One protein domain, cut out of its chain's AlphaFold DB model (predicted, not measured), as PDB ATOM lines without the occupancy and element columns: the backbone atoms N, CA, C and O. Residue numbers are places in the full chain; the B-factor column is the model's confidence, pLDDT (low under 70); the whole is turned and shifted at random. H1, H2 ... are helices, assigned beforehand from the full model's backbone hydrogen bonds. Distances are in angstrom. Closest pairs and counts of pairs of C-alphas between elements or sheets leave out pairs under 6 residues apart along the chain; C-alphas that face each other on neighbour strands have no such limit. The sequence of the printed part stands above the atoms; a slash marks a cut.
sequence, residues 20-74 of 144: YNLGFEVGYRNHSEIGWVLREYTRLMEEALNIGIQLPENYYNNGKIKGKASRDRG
ATOM      1  N   TYR A  20     201.410 239.778 186.717       97.38
ATOM      2  CA  TYR A  20     201.105 241.158 186.391       97.38
ATOM      3  C   TYR A  20     200.265 241.275 185.111       97.38
ATOM      4  O   TYR A  20     199.276 242.009 185.096       97.38
ATOM      5  N   ASN A  21     200.614 240.535 184.054       96.94
ATOM      6  CA  ASN A  21     199.882 240.542 182.786       96.94
ATOM      7  C   ASN A  21     198.462 239.996 182.937       96.94
ATOM      8  O   ASN A  21     197.535 240.590 182.389       96.94
ATOM      9  N   LEU A  22     198.273 238.926 183.720       97.19
ATOM     10  CA  LEU A  22     196.940 238.415 184.042       97.19
ATOM     11  C   LEU A  22     196.104 239.504 184.728       97.19
ATOM     12  O   LEU A  22     194.984 239.781 184.304       97.19
ATOM     13  N   GLY A  23     196.664 240.168 185.745       96.56
ATOM     14  CA  GLY A  23     196.000 241.286 186.415       96.56
ATOM     15  C   GLY A  23     195.652 242.417 185.449       96.56
ATOM     16  O   GLY A  23     194.517 242.893 185.432       96.56
ATOM     17  N   PHE A  24     196.604 242.818 184.602       97.00
ATOM     18  CA  PHE A  24     196.406 243.859 183.596       97.00
ATOM     19  C   PHE A  24     195.270 243.523 182.634       97.00
ATOM     20  O   PHE A  24     194.398 244.362 182.421       97.00
ATOM     21  N   GLU A  25     195.233 242.305 182.095       95.69
ATOM     22  CA  GLU A  25     194.178 241.872 181.180       95.69
ATOM     23  C   GLU A  25     192.806 241.878 181.858       95.69
ATOM     24  O   GLU A  25     191.846 242.404 181.293       95.69
ATOM     25  N   VAL A  26     192.718 241.374 183.094       96.25
ATOM     26  CA  VAL A  26     191.476 241.390 183.880       96.25
ATOM     27  C   VAL A  26     190.977 242.818 184.084       96.25
ATOM     28  O   VAL A  26     189.798 243.091 183.855       96.25
ATOM     29  N   GLY A  27     191.863 243.740 184.469       94.44
ATOM     30  CA  GLY A  27     191.520 245.148 184.670       94.44
ATOM     31  C   GLY A  27     191.176 245.886 183.374       94.44
ATOM     32  O   GLY A  27     190.249 246.693 183.356       94.44
ATOM     33  N   TYR A  28     191.894 245.602 182.285       94.06
ATOM     34  CA  TYR A  28     191.716 246.266 180.994       94.06
ATOM     35  C   TYR A  28     190.449 245.800 180.270       94.06
ATOM     36  O   TYR A  28     189.688 246.613 179.754       94.06
ATOM     37  N   ARG A  29     190.181 244.491 180.261       92.88
ATOM     38  CA  ARG A  29     188.999 243.900 179.611       92.88
ATOM     39  C   ARG A  29     187.781 243.811 180.527       92.88
ATOM     40  O   ARG A  29     186.714 243.401 180.080       92.88
ATOM     41  N   ASN A  30     187.937 244.188 181.797       91.81
ATOM     42  CA  ASN A  30     186.908 244.097 182.830       91.81
ATOM     43  C   ASN A  30     186.334 242.669 182.959       91.81
ATOM     44  O   ASN A  30     185.120 242.468 183.032       91.81
ATOM     45  N   HIS A  31     187.217 241.664 182.929       90.50
ATOM     46  CA  HIS A  31     186.820 240.263 183.060       90.50
ATOM     47  C   HIS A  31     186.307 239.955 184.471       90.50
ATOM     48  O   HIS A  31     186.809 240.477 185.465       90.50
ATOM     49  N   SER A  32     185.324 239.056 184.559       92.12
ATOM     50  CA  SER A  32     184.938 238.471 185.841       92.12
ATOM     51  C   SER A  32     186.065 237.568 186.338       92.12
ATOM     52  O   SER A  32     186.570 236.736 185.587       92.12
ATOM     53  N   GLU A  33     186.425 237.689 187.614       91.00
ATOM     54  CA  GLU A  33     187.465 236.869 188.259       91.00
ATOM     55  C   GLU A  33     186.993 235.440 188.572       91.00
ATOM     56  O   GLU A  33     187.603 234.724 189.357       91.00
ATOM     57  N   ILE A  34     185.896 235.007 187.953       92.19
ATOM     58  CA  ILE A  34     185.352 233.657 188.046       92.19
ATOM     59  C   ILE A  34     185.803 232.835 186.829       92.19
ATOM     60  O   ILE A  34     185.950 233.331 185.713       92.19
ATOM     61  N   GLY A  35     185.977 231.527 187.029       94.75
ATOM     62  CA  GLY A  35     186.213 230.586 185.936       94.75
ATOM     63  C   GLY A  35     187.679 230.527 185.520       94.75
ATOM     64  O   GLY A  35     188.514 230.073 186.301       94.75
ATOM     65  N   TRP A  36     187.990 230.908 184.276       95.25
ATOM     66  CA  TRP A  36     189.348 230.761 183.733       95.25
ATOM     67  C   TRP A  36     190.359 231.659 184.456       95.25
ATOM     68  O   TRP A  36     191.457 231.193 184.746       95.25
ATOM     69  N   VAL A  37     189.957 232.885 184.820       96.25
ATOM     70  CA  VAL A  37     190.799 233.826 185.574       96.25
ATOM     71  C   VAL A  37     191.166 233.233 186.926       96.25
ATOM     72  O   VAL A  37     192.337 233.218 187.278       96.25
ATOM     73  N   LEU A  38     190.189 232.674 187.650       96.31
ATOM     74  CA  LEU A  38     190.425 232.046 188.949       96.31
ATOM     75  C   LEU A  38     191.389 230.862 188.840       96.31
ATOM     76  O   LEU A  38     192.323 230.761 189.624       96.31
ATOM     77  N   ARG A  39     191.185 229.978 187.854       96.75
ATOM     78  CA  ARG A  39     192.060 228.813 187.640       96.75
ATOM     79  C   ARG A  39     193.498 229.234 187.352       96.75
ATOM     80  O   ARG A  39     194.422 228.670 187.929       96.75
ATOM     81  N   GLU A  40     193.676 230.216 186.472       96.38
ATOM     82  CA  GLU A  40     195.003 230.698 186.090       96.38
ATOM     83  C   GLU A  40     195.673 231.471 187.229       96.38
ATOM     84  O   GLU A  40     196.851 231.267 187.507       96.38
ATOM     85  N   TYR A  41     194.906 232.289 187.948       96.69
ATOM     86  CA  TYR A  41     195.360 232.979 189.146       96.69
ATOM     87  C   TYR A  41     195.867 231.987 190.195       96.69
ATOM     88  O   TYR A  41     197.005 232.104 190.639       96.69
ATOM     89  N   THR A  42     195.070 230.973 190.549       96.62
ATOM     90  CA  THR A  42     195.469 229.953 191.528       96.62
ATOM     91  C   THR A  42     196.742 229.232 191.090       96.62
ATOM     92  O   THR A  42     197.671 229.118 191.886       96.62
ATOM     93  N   ARG A  43     196.839 228.840 189.812       96.94
ATOM     94  CA  ARG A  43     198.039 228.200 189.253       96.94
ATOM     95  C   ARG A  43     199.287 229.072 189.410       96.94
ATOM     96  O   ARG A  43     200.319 228.593 189.871       96.94
ATOM     97  N   LEU A  44     199.197 230.353 189.050       96.06
ATOM     98  CA  LEU A  44     200.325 231.281 189.154       96.06
ATOM     99  C   LEU A  44     200.705 231.577 190.612       96.06
ATOM    100  O   LEU A  44     201.890 231.722 190.908       96.06
ATOM    101  N   MET A  45     199.729 231.642 191.521       95.19
ATOM    102  CA  MET A  45     199.981 231.839 192.951       95.19
ATOM    103  C   MET A  45     200.693 230.633 193.567       95.19
ATOM    104  O   MET A  45     201.661 230.811 194.302       95.19
ATOM    105  N   GLU A  46     200.283 229.412 193.225       95.88
ATOM    106  CA  GLU A  46     200.969 228.187 193.652       95.88
ATOM    107  C   GLU A  46     202.406 228.125 193.111       95.88
ATOM    108  O   GLU A  46     203.343 227.861 193.868       95.88
ATOM    109  N   GLU A  47     202.613 228.433 191.825       94.50
ATOM    110  CA  GLU A  47     203.955 228.530 191.230       94.50
ATOM    111  C   GLU A  47     204.822 229.578 191.953       94.50
ATOM    112  O   GLU A  47     206.003 229.337 192.214       94.50
ATOM    113  N   ALA A  48     204.241 230.720 192.332       93.50
ATOM    114  CA  ALA A  48     204.960 231.806 192.994       93.50
ATOM    115  C   ALA A  48     205.349 231.461 194.434       93.50
ATOM    116  O   ALA A  48     206.469 231.759 194.858       93.50
ATOM    117  N   LEU A  49     204.456 230.790 195.163       92.31
ATOM    118  CA  LEU A  49     204.719 230.292 196.511       92.31
ATOM    119  C   LEU A  49     205.819 229.228 196.509       92.31
ATOM    120  O   LEU A  49     206.711 229.278 197.352       92.31
ATOM    121  N   ASN A  50     205.811 228.324 195.526       91.75
ATOM    122  CA  ASN A  50     206.843 227.294 195.381       91.75
ATOM    123  C   ASN A  50     208.244 227.877 195.138       91.75
ATOM    124  O   ASN A  50     209.242 227.285 195.545       91.75
ATOM    125  N   ILE A  51     208.324 229.033 194.476       89.81
ATOM    126  CA  ILE A  51     209.583 229.733 194.189       89.81
ATOM    127  C   ILE A  51     209.987 230.678 195.338       89.81
ATOM    128  O   ILE A  51     211.152 231.060 195.442       89.81
ATOM    129  N   GLY A  52     209.060 231.020 196.237       89.88
ATOM    130  CA  GLY A  52     209.313 231.887 197.391       89.88
ATOM    131  C   GLY A  52     209.140 233.383 197.108       89.88
ATOM    132  O   GLY A  52     209.738 234.212 197.797       89.88
ATOM    133  N   ILE A  53     208.330 233.747 196.109       88.69
ATOM    134  CA  ILE A  53     207.998 235.148 195.823       88.69
ATOM    135  C   ILE A  53     207.136 235.698 196.964       88.69
ATOM    136  O   ILE A  53     206.110 235.124 197.325       88.69
ATOM    137  N   GLN A  54     207.544 236.837 197.519       86.50
ATOM    138  CA  GLN A  54     206.801 237.514 198.579       86.50
ATOM    139  C   GLN A  54     205.642 238.317 197.974       86.50
ATOM    140  O   GLN A  54     205.854 239.153 197.098       86.50
ATOM    141  N   LEU A  55     204.422 238.071 198.460       90.12
ATOM    142  CA  LEU A  55     203.188 238.769 198.068       90.12
ATOM    143  C   LEU A  55     202.928 238.811 196.540       90.12
ATOM    144  O   LEU A  55     202.795 239.895 195.960       90.12
ATOM    145  N   PRO A  56     202.784 237.653 195.868       91.88
ATOM    146  CA  PRO A  56     202.449 237.591 194.441       91.88
ATOM    147  C   PRO A  56     201.126 238.310 194.094       91.88
ATOM    148  O   PRO A  56     200.996 238.917 193.031       91.88
ATOM    149  N   GLU A  57     200.185 238.350 195.037       93.88
ATOM    150  CA  GLU A  57     198.930 239.118 194.983       93.88
ATOM    151  C   GLU A  57     199.121 240.604 194.653       93.88
ATOM    152  O   GLU A  57     198.311 241.198 193.939       93.88
ATOM    153  N   ASN A  58     200.194 241.225 195.146       95.75
ATOM    154  CA  ASN A  58     200.438 242.650 194.931       95.75
ATOM    155  C   ASN A  58     200.733 242.939 193.451       95.75
ATOM    156  O   ASN A  58     200.214 243.896 192.879       95.75
ATOM    157  N   TYR A  59     201.495 242.064 192.789       95.44
ATOM    158  CA  TYR A  59     201.776 242.191 191.357       95.44
ATOM    159  C   TYR A  59     200.506 242.056 190.512       95.44
ATOM    160  O   TYR A  59     200.311 242.835 189.579       95.44
ATOM    161  N   TYR A  60     199.611 241.136 190.885       96.62
ATOM    162  CA  TYR A  60     198.310 240.982 190.234       96.62
ATOM    163  C   TYR A  60     197.445 242.239 190.402       96.62
ATOM    164  O   TYR A  60     196.944 242.792 189.423       96.62
ATOM    165  N   ASN A  61     197.320 242.742 191.634       96.50
ATOM    166  CA  ASN A  61     196.520 243.929 191.935       96.50
ATOM    167  C   ASN A  61     197.060 245.185 191.238       96.50
ATOM    168  O   ASN A  61     196.282 245.952 190.667       96.50
ATOM    169  N   ASN A  62     198.381 245.369 191.207       96.50
ATOM    170  CA  ASN A  62     199.016 246.459 190.466       96.50
ATOM    171  C   ASN A  62     198.740 246.359 188.964       96.50
ATOM    172  O   ASN A  62     198.396 247.366 188.336       96.50
ATOM    173  N   GLY A  63     198.830 245.151 188.399       95.69
ATOM    174  CA  GLY A  63     198.422 244.877 187.024       95.69
ATOM    175  C   GLY A  63     196.977 245.312 186.785       95.69
ATOM    176  O   GLY A  63     196.720 246.119 185.894       95.69
ATOM    177  N   LYS A  64     196.048 244.875 187.640       96.38
ATOM    178  CA  LYS A  64     194.610 245.178 187.549       96.38
ATOM    179  C   LYS A  64     194.300 246.668 187.620       96.38
ATOM    180  O   LYS A  64     193.539 247.174 186.795       96.38
ATOM    181  N   ILE A  65     194.917 247.390 188.556       96.31
ATOM    182  CA  ILE A  65     194.766 248.846 188.681       96.31
ATOM    183  C   ILE A  65     195.263 249.538 187.410       96.31
ATOM    184  O   ILE A  65     194.573 250.407 186.876       96.31
ATOM    185  N   LYS A  66     196.427 249.134 186.888       95.31
ATOM    186  CA  LYS A  66     196.988 249.745 185.679       95.31
ATOM    187  C   LYS A  66     196.188 249.399 184.426       95.31
ATOM    188  O   LYS A  66     196.007 250.273 183.586       95.31
ATOM    189  N   GLY A  67     195.682 248.173 184.310       94.56
ATOM    190  CA  GLY A  67     194.799 247.751 183.223       94.56
ATOM    191  C   GLY A  67     193.519 248.574 183.203       94.56
ATOM    192  O   GLY A  67     193.174 249.158 182.177       94.56
ATOM    193  N   LYS A  68     192.880 248.728 184.370       94.44
ATOM    194  CA  LYS A  68     191.703 249.585 184.530       94.44
ATOM    195  C   LYS A  68     192.017 251.038 184.166       94.44
ATOM    196  O   LYS A  68     191.313 251.623 183.354       94.44
ATOM    197  N   ALA A  69     193.104 251.599 184.697       94.12
ATOM    198  CA  ALA A  69     193.520 252.965 184.384       94.12
ATOM    199  C   ALA A  69     193.836 253.156 182.890       94.12
ATOM    200  O   ALA A  69     193.524 254.200 182.330       94.12
ATOM    201  N   SER A  70     194.437 252.161 182.231       91.69
ATOM    202  CA  SER A  70     194.736 252.198 180.794       91.69
ATOM    203  C   SER A  70     193.467 252.170 179.944       91.69
ATOM    204  O   SER A  70     193.395 252.870 178.938       91.69
ATOM    205  N   ARG A  71     192.464 251.391 180.359       90.38
ATOM    206  CA  ARG A  71     191.135 251.357 179.739       90.38
ATOM    207  C   ARG A  71     190.411 252.692 179.924       90.38
ATOM    208  O   ARG A  71     189.891 253.248 178.965       90.38
ATOM    209  N   ASP A  72     190.429 253.227 181.145       88.81
ATOM    210  CA  ASP A  72     189.757 254.480 181.508       88.81
ATOM    211  C   ASP A  72     190.394 255.705 180.821       88.81
ATOM    212  O   ASP A  72     189.704 256.672 180.519       88.81
ATOM    213  N   ARG A  73     191.700 255.656 180.515       88.25
ATOM    214  CA  ARG A  73     192.417 256.691 179.743       88.25
ATOM    215  C   ARG A  73     192.046 256.736 178.256       88.25
ATOM    216  O   ARG A  73     192.590 257.569 177.538       88.25
ATOM    217  N   GLY A  74     191.123 255.892 177.792       66.62
ATOM    218  CA  GLY A  74     190.500 256.063 176.479       66.62
ATOM    219  C   GLY A  74     191.399 255.712 175.297       66.62
ATOM    220  O   GLY A  74     191.197 256.233 174.205       66.62
TER     221      GLY A  74
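AT A GLANCE: This is residues 20 to 74 of the 144 residues of an uncharacterized protein of Candidatus Methanoperedens nitroreducens (UniProt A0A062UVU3). Two longer helices, H2 and H3, make a flat V, meeting near the end of H2 and the beginning of H3, and a shorter first helix, H1, packs side by side on H3 between the two arms. The chain comes along H1, turns through residues 30 to 35 across the open side of the V, returns along H2, and folds back into H3. The printed part has 55 residues with three named helices in the order H1, H2, H3 and no named strand, and its class is all helix. It is compact, with a radius of gyration of the C-alphas of 11.5 A, and its flat outline spans 38 by 23 by 11 A.

IN THESE COORDINATES: H1 takes residues 20 to 29 and measures 14.1 A from first to last C-alpha; it begins at C-alpha 20 at (201.105, 241.158, 186.391). H2 takes residues 36 to 51, 22.8 A long, and begins at C-alpha 36 at (189.348, 230.761, 183.733). H3 is the longest helix, residues 56 to 72, 24.8 A long, and ends at C-alpha 72 at (189.757, 254.480, 181.508).

HOW THE PARTS SIT: H1 touches H3, with 49 pairs of C-alphas within 8 A. Their closest C-alphas are those of Tyr 28 and Gly 67, 4.1 A apart. They run the same way at a shallow tilt of 33 degrees, only just short of steep. H1 and H2 only just touch, with 3 pairs of C-alphas within 8 A, and H2 does so with residues 37 to 41 alone. Their closest C-alphas are those of Leu 22 and Tyr 41, 7.6 A apart. They form a helical hairpin, running opposite ways at a shallow tilt of 17 degrees. H2 and H3 form a second helical hairpin, running opposite ways at a steep tilt of 40 degrees. They touch through residues 45 to 49 of H2 and 56 to 57 of H3 alone, and their closest C-alphas, those of Met 45 and Pro 56, are 6.4 A apart. With two of these three pairs at a shallow tilt, the helix packing is only just mostly aligned, that is, with most touching helices at small angles. In H1, H2 and H3 every O i to N i+4 pair is within hydrogen-bond range.

THE WHOLE: The two C-alphas farthest apart are those of Asn 50 and Gly 74, at 38.1 A. The printed part has no cut. The link from H1 to H2, six residues, is short, and the link from H2 to H3, four residues, is tight. The mean pLDDT of the printed part is 93.6, and residue 74 alone is under 70.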